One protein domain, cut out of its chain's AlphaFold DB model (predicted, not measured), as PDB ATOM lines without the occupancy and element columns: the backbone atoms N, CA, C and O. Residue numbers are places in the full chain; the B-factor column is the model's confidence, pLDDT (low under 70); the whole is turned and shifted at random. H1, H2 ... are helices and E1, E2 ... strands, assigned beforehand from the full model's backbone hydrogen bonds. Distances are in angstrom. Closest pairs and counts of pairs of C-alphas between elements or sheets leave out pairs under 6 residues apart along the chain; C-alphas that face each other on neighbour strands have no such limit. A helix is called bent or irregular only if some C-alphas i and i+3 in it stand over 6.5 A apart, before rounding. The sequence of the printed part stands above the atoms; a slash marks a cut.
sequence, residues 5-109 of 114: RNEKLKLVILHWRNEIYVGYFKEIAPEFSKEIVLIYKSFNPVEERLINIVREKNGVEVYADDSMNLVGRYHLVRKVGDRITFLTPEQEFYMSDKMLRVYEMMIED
ATOM      1  N   ARG A   5     -21.502 -30.154 -13.503       70.06
ATOM      2  CA  ARG A   5     -22.611 -29.353 -12.956       70.06
ATOM      3  C   ARG A   5     -22.129 -28.236 -12.036       70.06
ATOM      4  O   ARG A   5     -22.723 -27.166 -12.056       70.06
ATOM      5  N   ASN A   6     -21.014 -28.430 -11.342       72.81
ATOM      6  CA  ASN A   6     -20.431 -27.425 -10.454       72.81
ATOM      7  C   ASN A   6     -19.497 -26.450 -11.187       72.81
ATOM      8  O   ASN A   6     -18.979 -25.518 -10.573       72.81
ATOM      9  N   GLU A   7     -19.252 -26.652 -12.485       73.31
ATOM     10  CA  GLU A   7     -18.442 -25.717 -13.256       73.31
ATOM     11  C   GLU A   7     -19.181 -24.402 -13.489       73.31
ATOM     12  O   GLU A   7     -20.387 -24.366 -13.768       73.31
ATOM     13  N   LYS A   8     -18.423 -23.308 -13.374       77.31
ATOM     14  CA  LYS A   8     -18.932 -21.956 -13.575       77.31
ATOM     15  C   LYS A   8     -19.372 -21.769 -15.019       77.31
ATOM     16  O   LYS A   8     -18.655 -22.132 -15.952       77.31
ATOM     17  N   LEU A   9     -20.519 -21.120 -15.181       85.69
ATOM     18  CA  LEU A   9     -20.919 -20.562 -16.459       85.69
ATOM     19  C   LEU A   9     -19.881 -19.547 -16.932       85.69
ATOM     20  O   LEU A   9     -19.388 -18.725 -16.154       85.69
ATOM     21  N   LYS A  10     -19.580 -19.587 -18.224       89.81
ATOM     22  CA  LYS A  10     -18.736 -18.596 -18.884       89.81
ATOM     23  C   LYS A  10     -19.619 -17.743 -19.779       89.81
ATOM     24  O   LYS A  10     -20.490 -18.280 -20.460       89.81
ATOM     25  N   LEU A  11     -19.414 -16.430 -19.772       92.12
ATOM     26  CA  LEU A  11     -20.136 -15.539 -20.677       92.12
ATOM     27  C   LEU A  11     -19.805 -15.897 -22.128       92.12
ATOM     28  O   LEU A  11     -18.655 -16.214 -22.434       92.12
ATOM     29  N   VAL A  12     -20.805 -15.844 -23.004       93.56
ATOM     30  CA  VAL A  12     -20.640 -16.099 -24.438       93.56
ATOM     31  C   VAL A  12     -21.181 -14.939 -25.262       93.56
ATOM     32  O   VAL A  12     -22.239 -14.390 -24.948       93.56
ATOM     33  N   ILE A  13     -20.446 -14.594 -26.314       95.75
ATOM     34  CA  ILE A  13     -20.877 -13.762 -27.435       95.75
ATOM     35  C   ILE A  13     -21.053 -14.718 -28.610       95.75
ATOM     36  O   ILE A  13     -20.093 -15.346 -29.052       95.75
ATOM     37  N   LEU A  14     -22.282 -14.862 -29.079       96.25
ATOM     38  CA  LEU A  14     -22.644 -15.769 -30.155       96.25
ATOM     39  C   LEU A  14     -22.990 -14.968 -31.406       96.25
ATOM     40  O   LEU A  14     -23.944 -14.194 -31.394       96.25
ATOM     41  N   HIS A  15     -22.275 -15.233 -32.489       96.62
ATOM     42  CA  HIS A  15     -22.581 -14.730 -33.823       96.62
ATOM     43  C   HIS A  15     -23.378 -15.774 -34.603       96.62
ATOM     44  O   HIS A  15     -22.937 -16.917 -34.726       96.62
ATOM     45  N   TRP A  16     -24.539 -15.395 -35.133       97.00
ATOM     46  CA  TRP A  16     -25.380 -16.269 -35.954       97.00
ATOM     47  C   TRP A  16     -26.200 -15.437 -36.941       97.00
ATOM     48  O   TRP A  16     -26.889 -14.513 -36.518       97.00
ATOM     49  N   ARG A  17     -26.140 -15.749 -38.245       95.06
ATOM     50  CA  ARG A  17     -26.910 -15.062 -39.303       95.06
ATOM     51  C   ARG A  17     -26.803 -13.531 -39.276       95.06
ATOM     52  O   ARG A  17     -27.800 -12.830 -39.424       95.06
ATOM     53  N   ASN A  18     -25.583 -13.018 -39.112       92.62
ATOM     54  CA  ASN A  18     -25.262 -11.584 -38.986       92.62
ATOM     55  C   ASN A  18     -25.870 -10.880 -37.763       92.62
ATOM     56  O   ASN A  18     -25.831  -9.654 -37.672       92.62
ATOM     57  N   GLU A  19     -26.398 -11.639 -36.810       94.94
ATOM     58  CA  GLU A  19     -26.886 -11.132 -35.539       94.94
ATOM     59  C   GLU A  19     -25.995 -11.609 -34.399       94.94
ATOM     60  O   GLU A  19     -25.332 -12.649 -34.480       94.94
ATOM     61  N   ILE A  20     -25.992 -10.835 -33.316       94.75
ATOM     62  CA  ILE A  20     -25.158 -11.115 -32.156       94.75
ATOM     63  C   ILE A  20     -26.036 -11.324 -30.940       94.75
ATOM     64  O   ILE A  20     -26.914 -10.523 -30.638       94.75
ATOM     65  N   TYR A  21     -25.773 -12.403 -30.227       95.56
ATOM     66  CA  TYR A  21     -26.480 -12.810 -29.031       95.56
ATOM     67  C   TYR A  21     -25.492 -12.914 -27.878       95.56
ATOM     68  O   TYR A  21     -24.306 -13.180 -28.075       95.56
ATOM     69  N   VAL A  22     -25.983 -12.741 -26.657       94.12
ATOM     70  CA  VAL A  22     -25.167 -12.906 -25.449       94.12
ATOM     71  C   VAL A  22     -25.826 -13.876 -24.496       94.12
ATOM     72  O   VAL A  22     -27.048 -14.005 -24.461       94.12
ATOM     73  N   GLY A  23     -25.017 -14.542 -23.691       92.25
ATOM     74  CA  GLY A  23     -25.520 -15.361 -22.604       92.25
ATOM     75  C   GLY A  23     -24.400 -16.130 -21.943       92.25
ATOM     76  O   GLY A  23     -23.350 -15.560 -21.648       92.25
ATOM     77  N   TYR A  24     -24.609 -17.423 -21.747       91.44
ATOM     78  CA  TYR A  24     -23.655 -18.301 -21.099       91.44
ATOM     79  C   TYR A  24     -23.405 -19.561 -21.913       91.44
ATOM     80  O   TYR A  24     -24.295 -20.069 -22.591       91.44
ATOM     81  N   PHE A  25     -22.200 -20.101 -21.792       90.94
ATOM     82  CA  PHE A  25     -21.886 -21.435 -22.270       90.94
ATOM     83  C   PHE A  25     -21.224 -22.270 -21.176       90.94
ATOM     84  O   PHE A  25     -20.606 -21.742 -20.242       90.94
ATOM     85  N   LYS A  26     -21.373 -23.589 -21.298       89.94
ATOM     86  CA  LYS A  26     -20.855 -24.567 -20.344       89.94
ATOM     87  C   LYS A  26     -20.542 -25.886 -21.034       89.94
ATOM     88  O   LYS A  26     -21.324 -26.335 -21.863       89.94
ATOM     89  N   GLU A  27     -19.437 -26.520 -20.667       90.88
ATOM     90  CA  GLU A  27     -19.136 -27.906 -21.047       90.88
ATOM     91  C   GLU A  27     -19.997 -28.844 -20.191       90.88
ATOM     92  O   GLU A  27     -20.018 -28.710 -18.967       90.88
ATOM     93  N   ILE A  28     -20.749 -29.759 -20.815       86.81
ATOM     94  CA  ILE A  28     -21.750 -30.570 -20.090       86.81
ATOM     95  C   ILE A  28     -21.514 -32.082 -20.116       86.81
ATOM     96  O   ILE A  28     -22.286 -32.838 -19.536       86.81
ATOM     97  N   ALA A  29     -20.459 -32.530 -20.788       87.19
ATOM     98  CA  ALA A  29     -20.019 -33.922 -20.758       87.19
ATOM     99  C   ALA A  29     -18.496 -34.031 -20.964       87.19
ATOM    100  O   ALA A  29     -18.049 -34.778 -21.840       87.19
ATOM    101  N   PRO A  30     -17.667 -33.275 -20.214       88.38
ATOM    102  CA  PRO A  30     -16.218 -33.258 -20.418       88.38
ATOM    103  C   PRO A  30     -15.553 -34.630 -20.217       88.38
ATOM    104  O   PRO A  30     -14.443 -34.841 -20.699       88.38
ATOM    105  N   GLU A  31     -16.215 -35.563 -19.526       87.88
ATOM    106  CA  GLU A  31     -15.800 -36.960 -19.387       87.88
ATOM    107  C   GLU A  31     -15.876 -37.765 -20.691       87.88
ATOM    108  O   GLU A  31     -15.142 -38.739 -20.842       87.88
ATOM    109  N   PHE A  32     -16.752 -37.368 -21.614       90.94
ATOM    110  CA  PHE A  32     -16.914 -37.997 -22.920       90.94
ATOM    111  C   PHE A  32     -16.280 -37.135 -24.011       90.94
ATOM    112  O   PHE A  32     -15.428 -37.595 -24.766       90.94
ATOM    113  N   SER A  33     -16.654 -35.856 -24.071       92.81
ATOM    114  CA  SER A  33     -16.105 -34.900 -25.022       92.81
ATOM    115  C   SER A  33     -16.262 -33.469 -24.510       92.81
ATOM    116  O   SER A  33     -17.372 -32.986 -24.292       92.81
ATOM    117  N   LYS A  34     -15.137 -32.751 -24.404       92.44
ATOM    118  CA  LYS A  34     -15.109 -31.310 -24.082       92.44
ATOM    119  C   LYS A  34     -15.740 -30.428 -25.165       92.44
ATOM    120  O   LYS A  34     -15.933 -29.237 -24.955       92.44
ATOM    121  N   GLU A  35     -16.042 -30.993 -26.333       95.75
ATOM    122  CA  GLU A  35     -16.719 -30.273 -27.411       95.75
ATOM    123  C   GLU A  35     -18.229 -30.162 -27.171       95.75
ATOM    124  O   GLU A  35     -18.861 -29.295 -27.769       95.75
ATOM    125  N   ILE A  36     -18.819 -31.014 -26.323       94.19
ATOM    126  CA  ILE A  36     -20.255 -30.965 -26.030       94.19
ATOM    127  C   ILE A  36     -20.517 -29.828 -25.049       94.19
ATOM    128  O   ILE A  36     -20.177 -29.903 -23.861       94.19
ATOM    129  N   VAL A  37     -21.168 -28.783 -25.550       92.88
ATOM    130  CA  VAL A  37     -21.471 -27.588 -24.771       92.88
ATOM    131  C   VAL A  37     -22.959 -27.268 -24.793       92.88
ATOM    132  O   VAL A  37     -23.651 -27.441 -25.796       92.88
ATOM    133  N   LEU A  38     -23.442 -26.757 -23.668       92.00
ATOM    134  CA  LEU A  38     -24.728 -26.093 -23.568       92.00
ATOM    135  C   LEU A  38     -24.513 -24.596 -23.752       92.00
ATOM    136  O   LEU A  38     -23.701 -23.996 -23.046       92.00
ATOM    137  N   ILE A  39     -25.268 -23.998 -24.664       92.75
ATOM    138  CA  ILE A  39     -25.373 -22.552 -24.825       92.75
ATOM    139  C   ILE A  39     -26.749 -22.115 -24.356       92.75
ATOM    140  O   ILE A  39     -27.768 -22.621 -24.817       92.75
ATOM    141  N   TYR A  40     -26.759 -21.136 -23.464       90.38
ATOM    142  CA  TYR A  40     -27.920 -20.339 -23.121       90.38
ATOM    143  C   TYR A  40     -27.704 -18.930 -23.665       90.38
ATOM    144  O   TYR A  40     -26.682 -18.316 -23.373       90.38
ATOM    145  N   LYS A  41     -28.654 -18.398 -24.429       92.50
ATOM    146  CA  LYS A  41     -28.540 -17.070 -25.035       92.50
ATOM    147  C   LYS A  41     -29.788 -16.218 -24.844       92.50
ATOM    148  O   LYS A  41     -30.884 -16.724 -24.587       92.50
ATOM    149  N   SER A  42     -29.613 -14.916 -25.043       91.88
ATOM    150  CA  SER A  42     -30.691 -13.947 -25.166       91.88
ATOM    151  C   SER A  42     -31.685 -14.359 -26.257       91.88
ATOM    152  O   SER A  42     -31.330 -14.974 -27.268       91.88
ATOM    153  N   PHE A  43     -32.961 -14.030 -26.040       88.81
ATOM    154  CA  PHE A  43     -34.002 -14.303 -27.030       88.81
ATOM    155  C   PHE A  43     -33.821 -13.423 -28.269       88.81
ATOM    156  O   PHE A  43     -33.838 -13.919 -29.389       88.81
ATOM    157  N   ASN A  44     -33.567 -12.135 -28.039       92.56
ATOM    158  CA  ASN A  44     -33.309 -11.157 -29.084       92.56
ATOM    159  C   ASN A  44     -31.797 -10.939 -29.258       92.56
ATOM    160  O   ASN A  44     -31.049 -11.082 -28.276       92.56
ATOM    161  N   PRO A  45     -31.357 -10.547 -30.463       93.75
ATOM    162  CA  PRO A  45     -30.026 -10.003 -30.673       93.75
ATOM    163  C   PRO A  45     -29.760  -8.805 -29.760       93.75
ATOM    164  O   PRO A  45     -30.683  -8.109 -29.328       93.75
ATOM    165  N   VAL A  46     -28.487  -8.554 -29.482       92.56
ATOM    166  CA  VAL A  46     -28.033  -7.392 -28.725       92.56
ATOM    167  C   VAL A  46     -27.286  -6.412 -29.611       92.56
ATOM    168  O   VAL A  46     -26.639  -6.780 -30.589       92.56
ATOM    169  N   GLU A  47     -27.354  -5.144 -29.229       88.50
ATOM    170  CA  GLU A  47     -26.600  -4.086 -29.886       88.50
ATOM    171  C   GLU A  47     -25.097  -4.214 -29.616       88.50
ATOM    172  O   GLU A  47     -24.667  -4.590 -28.521       88.50
ATOM    173  N   GLU A  48     -24.290  -3.789 -30.587       81.69
ATOM    174  CA  GLU A  48     -22.835  -3.951 -30.556       81.69
ATOM    175  C   GLU A  48     -22.166  -3.297 -29.335       81.69
ATOM    176  O   GLU A  48     -21.217  -3.832 -28.764       81.69
ATOM    177  N   ARG A  49     -22.727  -2.190 -28.832       81.38
ATOM    178  CA  ARG A  49     -22.228  -1.518 -27.621       81.38
ATOM    179  C   ARG A  49     -22.260  -2.395 -26.361       81.38
ATOM    180  O   ARG A  49     -21.406  -2.229 -25.495       81.38
ATOM    181  N   LEU A  50     -23.212  -3.327 -26.249       78.62
ATOM    182  CA  LEU A  50     -23.300  -4.250 -25.109       78.62
ATOM    183  C   LEU A  50     -22.240  -5.355 -25.190       78.62
ATOM    184  O   LEU A  50     -21.829  -5.891 -24.163       78.62
ATOM    185  N   ILE A  51     -21.757  -5.662 -26.394       84.81
ATOM    186  CA  ILE A  51     -20.755  -6.703 -26.638       84.81
ATOM    187  C   ILE A  51     -19.416  -6.322 -26.015       84.81
ATOM    188  O   ILE A  51     -18.749  -7.178 -25.437       84.81
ATOM    189  N   ASN A  52     -19.044  -5.041 -26.064       84.44
ATOM    190  CA  ASN A  52     -17.784  -4.563 -25.487       84.44
ATOM    191  C   ASN A  52     -17.695  -4.869 -23.984       84.44
ATOM    192  O   ASN A  52     -16.672  -5.366 -23.525       84.44
ATOM    193  N   ILE A  53     -18.803  -4.719 -23.251       81.38
ATOM    194  CA  ILE A  53     -18.882  -5.061 -21.821       81.38
ATOM    195  C   ILE A  53     -18.664  -6.566 -21.599       81.38
ATOM    196  O   ILE A  53     -18.032  -6.981 -20.627       81.38
ATOM    197  N   VAL A  54     -19.187  -7.413 -22.489       83.75
ATOM    198  CA  VAL A  54     -19.007  -8.870 -22.391       83.75
ATOM    199  C   VAL A  54     -17.563  -9.268 -22.716       83.75
ATOM    200  O   VAL A  54     -16.999 -10.114 -22.019       83.75
ATOM    201  N   ARG A  55     -16.934  -8.625 -23.710       85.56
ATOM    202  CA  ARG A  55     -15.513  -8.825 -24.045       85.56
ATOM    203  C   ARG A  55     -14.598  -8.434 -22.884       85.56
ATOM    204  O   ARG A  55     -13.710  -9.205 -22.535       85.56
ATOM    205  N   GLU A  56     -14.869  -7.312 -22.219       86.19
ATOM    206  CA  GLU A  56     -14.133  -6.863 -21.023       86.19
ATOM    207  C   GLU A  56     -14.188  -7.873 -19.866       86.19
ATOM    208  O   GLU A  56     -13.273  -7.940 -19.045       86.19
ATOM    209  N   LYS A  57     -15.231  -8.709 -19.809       85.44
ATOM    210  CA  LYS A  57     -15.376  -9.784 -18.815       85.44
ATOM    211  C   LYS A  57     -14.770 -11.123 -19.249       85.44
ATOM    212  O   LYS A  57     -15.095 -12.148 -18.648       85.44
ATOM    213  N   ASN A  58     -13.895 -11.133 -20.258       81.38
ATOM    214  CA  ASN A  58     -13.335 -12.348 -20.865       81.38
ATOM    215  C   ASN A  58     -14.426 -13.306 -21.377       81.38
ATOM    216  O   ASN A  58     -14.345 -14.524 -21.189       81.38
ATOM    217  N   GLY A  59     -15.475 -12.750 -21.990       81.06
ATOM    218  CA  GLY A  59     -16.491 -13.537 -22.678       81.06
ATOM    219  C   GLY A  59     -15.892 -14.338 -23.832       81.06
ATOM    220  O   GLY A  59     -14.988 -13.878 -24.526       81.06
ATOM    221  N   VAL A  60     -16.398 -15.549 -24.036       91.56
ATOM    222  CA  VAL A  60     -15.979 -16.406 -25.146       91.56
ATOM    223  C   VAL A  60     -16.776 -16.043 -26.384       91.56
ATOM    224  O   VAL A  60     -18.001 -16.000 -26.348       91.56
ATOM    225  N   GLU A  61     -16.076 -15.797 -27.479       94.81
ATOM    226  CA  GLU A  61     -16.685 -15.476 -28.764       94.81
ATOM    227  C   GLU A  61     -16.809 -16.756 -29.594       94.81
ATOM    228  O   GLU A  61     -15.854 -17.532 -29.697       94.81
ATOM    229  N   VAL A  62     -18.009 -17.017 -30.112       96.38
ATOM    230  CA  VAL A  62     -18.285 -18.181 -30.953       96.38
ATOM    231  C   VAL A  62     -19.128 -17.826 -32.171       96.38
ATOM    232  O   VAL A  62     -19.966 -16.924 -32.125       96.38
ATOM    233  N   TYR A  63     -18.941 -18.594 -33.239       97.56
ATOM    234  CA  TYR A  63     -19.596 -18.415 -34.529       97.56
ATOM    235  C   TYR A  63     -20.406 -19.661 -34.876       97.56
ATOM    236  O   TYR A  63     -19.858 -20.761 -34.975       97.56
ATOM    237  N   ALA A  64     -21.715 -19.496 -35.036       97.25
ATOM    238  CA  ALA A  64     -22.599 -20.571 -35.449       97.25
ATOM    239  C   ALA A  64     -22.602 -20.763 -36.958       97.25
ATOM    240  O   ALA A  64     -22.540 -19.804 -37.723       97.25
ATOM    241  N   ASP A  65     -22.753 -22.015 -37.371       93.69
ATOM    242  CA  ASP A  65     -23.126 -22.344 -38.738       93.69
ATOM    243  C   ASP A  65     -24.553 -21.834 -39.033       93.69
ATOM    244  O   ASP A  65     -25.495 -22.086 -38.275       93.69
ATOM    245  N   ASP A  66     -24.729 -21.114 -40.144       93.19
ATOM    246  CA  ASP A  66     -26.012 -20.512 -40.533       93.19
ATOM    247  C   ASP A  66     -27.117 -21.547 -40.804       93.19
ATOM    248  O   ASP A  66     -28.310 -21.212 -40.745       93.19
ATOM    249  N   SER A  67     -26.744 -22.805 -41.061       94.88
ATOM    250  CA  SER A  67     -27.676 -23.927 -41.209       94.88
ATOM    251  C   SER A  67     -28.320 -24.368 -39.889       94.88
ATOM    252  O   SER A  67     -29.367 -25.018 -39.908       94.88
ATOM    253  N   MET A  68     -27.754 -23.991 -38.737       94.94
ATOM    254  CA  MET A  68     -28.330 -24.296 -37.427       94.94
ATOM    255  C   MET A  68     -29.611 -23.497 -37.179       94.94
ATOM    256  O   MET A  68     -29.756 -22.356 -37.619       94.94
ATOM    257  N   ASN A  69     -30.533 -24.077 -36.408       93.44
ATOM    258  CA  ASN A  69     -31.701 -23.373 -35.890       93.44
ATOM    259  C   ASN A  69     -31.473 -22.980 -34.426       93.44
ATOM    260  O   ASN A  69     -31.621 -23.815 -33.536       93.44
ATOM    261  N   LEU A  70     -31.156 -21.704 -34.183       93.94
ATOM    262  CA  LEU A  70     -30.898 -21.174 -32.844       93.94
ATOM    263  C   LEU A  70     -32.003 -20.228 -32.332       93.94
ATOM    264  O   LEU A  70     -31.745 -19.381 -31.485       93.94
ATOM    265  N   VAL A  71     -33.255 -20.350 -32.792       90.38
ATOM    266  CA  VAL A  71     -34.354 -19.452 -32.358       90.38
ATOM    267  C   VAL A  71     -34.648 -19.554 -30.846       90.38
ATOM    268  O   VAL A  71     -35.049 -18.579 -30.216       90.38
ATOM    269  N   GLY A  72     -34.397 -20.711 -30.226       88.31
ATOM    270  CA  GLY A  72     -34.563 -20.917 -28.783       88.31
ATOM    271  C   GLY A  72     -33.519 -20.210 -27.904       88.31
ATOM    272  O   GLY A  72     -32.563 -19.596 -28.383       88.31
ATOM    273  N   ARG A  73     -33.676 -20.332 -26.580       88.94
ATOM    274  CA  ARG A  73     -32.667 -19.858 -25.611       88.94
ATOM    275  C   ARG A  73     -31.576 -20.884 -25.345       88.94
ATOM    276  O   ARG A  73     -30.441 -20.487 -25.135       88.94
ATOM    277  N   TYR A  74     -31.926 -22.165 -25.342       89.38
ATOM    278  CA  TYR A  74     -31.051 -23.251 -24.917       89.38
ATOM    279  C   TYR A  74     -30.703 -24.143 -26.099       89.38
ATOM    280  O   TYR A  74     -31.602 -24.598 -26.805       89.38
ATOM    281  N   HIS A  75     -29.411 -24.397 -26.281       91.88
ATOM    282  CA  HIS A  75     -28.881 -25.150 -27.409       91.88
ATOM    283  C   HIS A  75     -27.795 -26.096 -26.938       91.88
ATOM    284  O   HIS A  75     -26.787 -25.668 -26.378       91.88
ATOM    285  N   LEU A  76     -28.002 -27.380 -27.190       92.69
ATOM    286  CA  LEU A  76     -26.965 -28.382 -27.051       92.69
ATOM    287  C   LEU A  76     -26.201 -28.463 -28.372       92.69
ATOM    288  O   LEU A  76     -26.788 -28.801 -29.398       92.69
ATOM    289  N   VAL A  77     -24.917 -28.115 -28.356       95.38
ATOM    290  CA  VAL A  77     -24.120 -27.970 -29.577       95.38
ATOM    291  C   VAL A  77     -22.723 -28.546 -29.405       95.38
ATOM    292  O   VAL A  77     -22.246 -28.783 -28.293       95.38
ATOM    293  N   ARG A  78     -22.050 -28.739 -30.536       96.56
ATOM    294  CA  ARG A  78     -20.634 -29.082 -30.595       96.56
ATOM    295  C   ARG A  78     -19.816 -27.816 -30.802       96.56
ATOM    296  O   ARG A  78     -20.106 -27.063 -31.726       96.56
ATOM    297  N   LYS A  79     -18.766 -27.607 -30.009       96.19
ATOM    298  CA  LYS A  79     -17.804 -26.509 -30.177       96.19
ATOM    299  C   LYS A  79     -16.449 -27.026 -30.658       96.19
ATOM    300  O   LYS A  79     -15.812 -27.815 -29.968       96.19
ATOM    301  N   VAL A  80     -15.983 -26.519 -31.799       96.00
ATOM    302  CA  VAL A  80     -14.662 -26.822 -32.375       96.00
ATOM    303  C   VAL A  80     -13.937 -25.506 -32.627       96.00
ATOM    304  O   VAL A  80     -14.335 -24.725 -33.489       96.00
ATOM    305  N   GLY A  81     -12.884 -25.232 -31.854       94.81
ATOM    306  CA  GLY A  81     -12.244 -23.915 -31.876       94.81
ATOM    307  C   GLY A  81     -13.229 -22.832 -31.436       94.81
ATOM    308  O   GLY A  81     -13.811 -22.938 -30.358       94.81
ATOM    309  N   ASP A  82     -13.428 -21.810 -32.255       96.31
ATOM    310  CA  ASP A  82     -14.406 -20.732 -32.080       96.31
ATOM    311  C   ASP A  82     -15.746 -21.009 -32.783       96.31
ATOM    312  O   ASP A  82     -16.655 -20.188 -32.723       96.31
ATOM    313  N   ARG A  83     -15.919 -22.166 -33.427       97.38
ATOM    314  CA  ARG A  83     -17.155 -22.493 -34.144       97.38
ATOM    315  C   ARG A  83     -18.072 -23.381 -33.332       97.38
ATOM    316  O   ARG A  83     -17.604 -24.276 -32.625       97.38
ATOM    317  N   ILE A  84     -19.376 -23.174 -33.491       97.25
ATOM    318  CA  ILE A  84     -20.394 -24.111 -33.027       97.25
ATOM    319  C   ILE A  84     -21.133 -24.734 -34.204       97.25
ATOM    320  O   ILE A  84     -21.413 -24.081 -35.208       97.25
ATOM    321  N   THR A  85     -21.410 -26.025 -34.077       97.12
ATOM    322  CA  THR A  85     -22.057 -26.842 -35.101       97.12
ATOM    323  C   THR A  85     -22.894 -27.940 -34.441       97.12
ATOM    324  O   THR A  85     -23.003 -28.013 -33.210       97.12
ATOM    325  N   PHE A  86     -23.511 -28.788 -35.255       96.12
ATOM    326  CA  PHE A  86     -24.269 -29.942 -34.796       96.12
ATOM    327  C   PHE A  86     -23.370 -30.935 -34.052       96.12
ATOM    328  O   PHE A  86     -22.173 -31.068 -34.328       96.12
ATOM    329  N   LEU A  87     -23.966 -31.645 -33.098       95.31
ATOM    330  CA  LEU A  87     -23.327 -32.805 -32.496       95.31
ATOM    331  C   LEU A  87     -23.013 -33.845 -33.582       95.31
ATOM    332  O   LEU A  87     -23.734 -33.990 -34.565       95.31
ATOM    333  N   THR A  88     -21.915 -34.576 -33.410       96.44
ATOM    334  CA  THR A  88     -21.680 -35.785 -34.211       96.44
ATOM    335  C   THR A  88     -22.685 -36.875 -33.816       96.44
ATOM    336  O   THR A  88     -23.147 -36.863 -32.674       96.44
ATOM    337  N   PRO A  89     -22.970 -37.868 -34.680       95.25
ATOM    338  CA  PRO A  89     -23.890 -38.958 -34.336       95.25
ATOM    339  C   PRO A  89     -23.527 -39.685 -33.032       95.25
ATOM    340  O   PRO A  89     -24.398 -40.088 -32.268       95.25
ATOM    341  N   GLU A  90     -22.231 -39.815 -32.741       94.94
ATOM    342  CA  GLU A  90     -21.741 -40.418 -31.500       94.94
ATOM    343  C   GLU A  90     -22.064 -39.551 -30.271       94.94
ATOM    344  O   GLU A  90     -22.525 -40.054 -29.246       94.94
ATOM    345  N   GLN A  91     -21.881 -38.232 -30.388       94.44
ATOM    346  CA  GLN A  91     -22.240 -37.276 -29.341       94.44
ATOM    347  C   GLN A  91     -23.760 -37.202 -29.144       94.44
ATOM    348  O   GLN A  91     -24.214 -37.146 -28.005       94.44
ATOM    349  N   GLU A  92     -24.554 -37.238 -30.217       92.81
ATOM    350  CA  GLU A  92     -26.019 -37.303 -30.131       92.81
ATOM    351  C   GLU A  92     -26.478 -38.572 -29.417       92.81
ATOM    352  O   GLU A  92     -27.302 -38.502 -28.504       92.81
ATOM    353  N   PHE A  93     -25.899 -39.722 -29.775       91.38
ATOM    354  CA  PHE A  93     -26.207 -40.992 -29.130       91.38
ATOM    355  C   PHE A  93     -25.884 -40.938 -27.632       91.38
ATOM    356  O   PHE A  93     -26.757 -41.218 -26.808       91.38
ATOM    357  N   TYR A  94     -24.678 -40.485 -27.272       90.56
ATOM    358  CA  TYR A  94     -24.275 -40.302 -25.876       90.56
ATOM    359  C   TYR A  94     -25.243 -39.383 -25.115       90.56
ATOM    360  O   TYR A  94     -25.667 -39.692 -24.001       90.56
ATOM    361  N   MET A  95     -25.623 -38.258 -25.724       88.25
ATOM    362  CA  MET A  95     -26.490 -37.273 -25.086       88.25
ATOM    363  C   MET A  95     -27.943 -37.722 -24.997       88.25
ATOM    364  O   MET A  95     -28.617 -37.310 -24.059       88.25
ATOM    365  N   SER A  96     -28.427 -38.584 -25.892       86.00
ATOM    366  CA  SER A  96     -29.800 -39.103 -25.830       86.00
ATOM    367  C   SER A  96     -30.050 -39.944 -24.571       86.00
ATOM    368  O   SER A  96     -31.061 -39.753 -23.898       86.00
ATOM    369  N   ASP A  97     -29.076 -40.763 -24.156       80.50
ATOM    370  CA  ASP A  97     -29.114 -41.523 -22.896       80.50
ATOM    371  C   ASP A  97     -29.038 -40.616 -21.649       80.50
ATOM    372  O   ASP A  97     -29.452 -40.983 -20.547       80.50
ATOM    373  N   LYS A  98     -28.516 -39.393 -21.806       75.00
ATOM    374  CA  LYS A  98     -28.331 -38.417 -20.719       75.00
ATOM    375  C   LYS A  98     -29.301 -37.236 -20.783       75.00
ATOM    376  O   LYS A  98     -29.247 -36.373 -19.907       75.00
ATOM    377  N   MET A  99     -30.200 -37.198 -21.769       68.06
ATOM    378  CA  MET A  99     -30.938 -35.993 -22.169       68.06
ATOM    379  C   MET A  99     -31.867 -35.472 -21.069       68.06
ATOM    380  O   MET A  99     -31.935 -34.265 -20.840       68.06
ATOM    381  N   LEU A 100     -32.506 -36.383 -20.323       60.34
ATOM    382  CA  LEU A 100     -33.342 -36.058 -19.158       60.34
ATOM    383  C   LEU A 100     -32.600 -35.169 -18.151       60.34
ATOM    384  O   LEU A 100     -33.153 -34.185 -17.677       60.34
ATOM    385  N   ARG A 101     -31.309 -35.429 -17.921       63.00
ATOM    386  CA  ARG A 101     -30.494 -34.678 -16.955       63.00
ATOM    387  C   ARG A 101     -30.187 -33.254 -17.405       63.00
ATOM    388  O   ARG A 101     -29.934 -32.400 -16.564       63.00
ATOM    389  N   VAL A 102     -30.153 -33.005 -18.714       63.66
ATOM    390  CA  VAL A 102     -29.947 -31.659 -19.272       63.66
ATOM    391  C   VAL A 102     -31.251 -30.866 -19.207       63.66
ATOM    392  O   VAL A 102     -31.235 -29.699 -18.825       63.66
ATOM    393  N   TYR A 103     -32.383 -31.510 -19.506       65.69
ATOM    394  CA  TYR A 103     -33.704 -30.892 -19.388       65.69
ATOM    395  C   TYR A 103     -34.080 -30.556 -17.944       65.69
ATOM    396  O   TYR A 103     -34.576 -29.461 -17.705       65.69
ATOM    397  N   GLU A 104     -33.798 -31.436 -16.984       60.12
ATOM    398  CA  GLU A 104     -33.993 -31.165 -15.552       60.12
ATOM    399  C   GLU A 104     -33.272 -29.876 -15.129       60.12
ATOM    400  O   GLU A 104     -33.868 -29.003 -14.505       60.12
ATOM    401  N   MET A 105     -32.030 -29.675 -15.583       63.50
ATOM    402  CA  MET A 105     -31.278 -28.447 -15.298       63.50
ATOM    403  C   MET A 105     -31.892 -27.195 -15.934       63.50
ATOM    404  O   MET A 105     -31.806 -26.115 -15.355       63.50
ATOM    405  N   MET A 106     -32.492 -27.326 -17.121       64.88
ATOM    406  CA  MET A 106     -33.195 -26.224 -17.783       64.88
ATOM    407  C   MET A 106     -34.520 -25.872 -17.099       64.88
ATOM    408  O   MET A 106     -34.912 -24.711 -17.127       64.88
ATOM    409  N   ILE A 107     -35.215 -26.862 -16.529       61.44
ATOM    410  CA  ILE A 107     -36.516 -26.694 -15.864       61.44
ATOM    411  C   ILE A 107     -36.347 -26.116 -14.458       61.44
ATOM    412  O   ILE A 107     -37.164 -25.308 -14.029       61.44
ATOM    413  N   GLU A 108     -35.294 -26.507 -13.745       54.72
ATOM    414  CA  GLU A 108     -35.061 -26.064 -12.370       54.72
ATOM    415  C   GLU A 108     -34.400 -24.676 -12.267       54.72
ATOM    416  O   GLU A 108     -34.105 -24.241 -11.160       54.72
ATOM    417  N   ASP A 109     -34.091 -23.996 -13.383       54.75
ATOM    418  CA  ASP A 109     -33.265 -22.767 -13.438       54.75
ATOM    419  C   ASP A 109     -31.905 -22.874 -12.697       54.75
ATOM    420  O   ASP A 109     -31.137 -21.913 -12.614       54.75
TER     421      ASP A 109
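What this domain is: This is residues 5 to 109 of the 114 residues of an uncharacterized protein of Archaeoglobus veneficus (UniProt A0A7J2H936). A closed barrel of six strands makes the body, with the short helix H1 packed on its outside over E1 and E2. Beyond the far side of the barrel from H1 lies H2, a bent helix whose two arms make a corner; H1 and H2a mark the two ends of the longest axis. Of the 105 residues printed, 37 are in strands and 28 in helices, in the order E1, E2, E3, H1, E4, E5, E6, H2; the class is mixed, helices and strands. Round the mixed ring run E1, E2, E3, E5, E6, E4 and back to E1. The whole is compact, with a radius of gyration of the C-alphas of 13.5 A and spans of 41 by 30 by 24 A.

Where its parts are: E1, residues 10 to 16, begins with C-alpha 10 at (-18.736, -18.596, -18.884) and is 18.5 A long. E2, residues 19 to 27, is 23.5 A long and bends by 66 degrees at residue 23. E3 is residues 36 to 41, 16.2 A. H1, residues 48 to 56, is 13.2 A long, with C-alpha 48 at (-22.835, -3.951, -30.556). E4 is residues 60 to 64, E5 residues 74 to 80, 18.4 A, and E6 residues 83 to 85. H2, residues 89 to 107, was assigned as one helix by its hydrogen bonds but is bent, with C-alphas 97 and 100 7.9 A apart; its arms are H2a, residues 89 to 97, and H2b, residues 100 to 107, which ends with C-alpha 107 at (-36.516, -26.694, -15.864).

How they stand to each other: E1, E2 and E3 form a meander, each strand the antiparallel neighbour of the one before; N 12 and O 23 are 2.9 A apart, N 26 and O 38 2.9 A. E3 and E5 are antiparallel, with N 39 and O 75 at 2.8 A. E5 and E6 form an antiparallel hairpin, with N 80 and O 83 at 2.9 A. E6 and E4 are parallel, with N 84 and O 63 at 2.9 A, and E4 and E1 are parallel, with N 62 and O 13 at 2.9 A. H1 is on the barrel, outside it, at a height of 9.4 A over the sheet; its closest C-alpha pair with E1 is Leu 11 and Val 54, 7.0 A. H2a is on the barrel too, and the closest C-alphas of E3 and H2a are those of Ile 36 and Gln 91, 7.4 A. H2b is only just on it, with 5 pairs of C-alphas within 10 A. The lines of H2a and H2b are about perpendicular, at 74 degrees. O i to N i+4 pairs within hydrogen-bond range number 3 of 5 in H1, 4 of 5 in H2a and 3 of 4 in H2b.

The domain as a whole: The two C-alphas farthest apart are those of Arg 49 and Asp 97, 40.9 A. The printed part has no cut and no long link. Mean pLDDT of the printed part is 87.5; residues 99 to 109 are under 70.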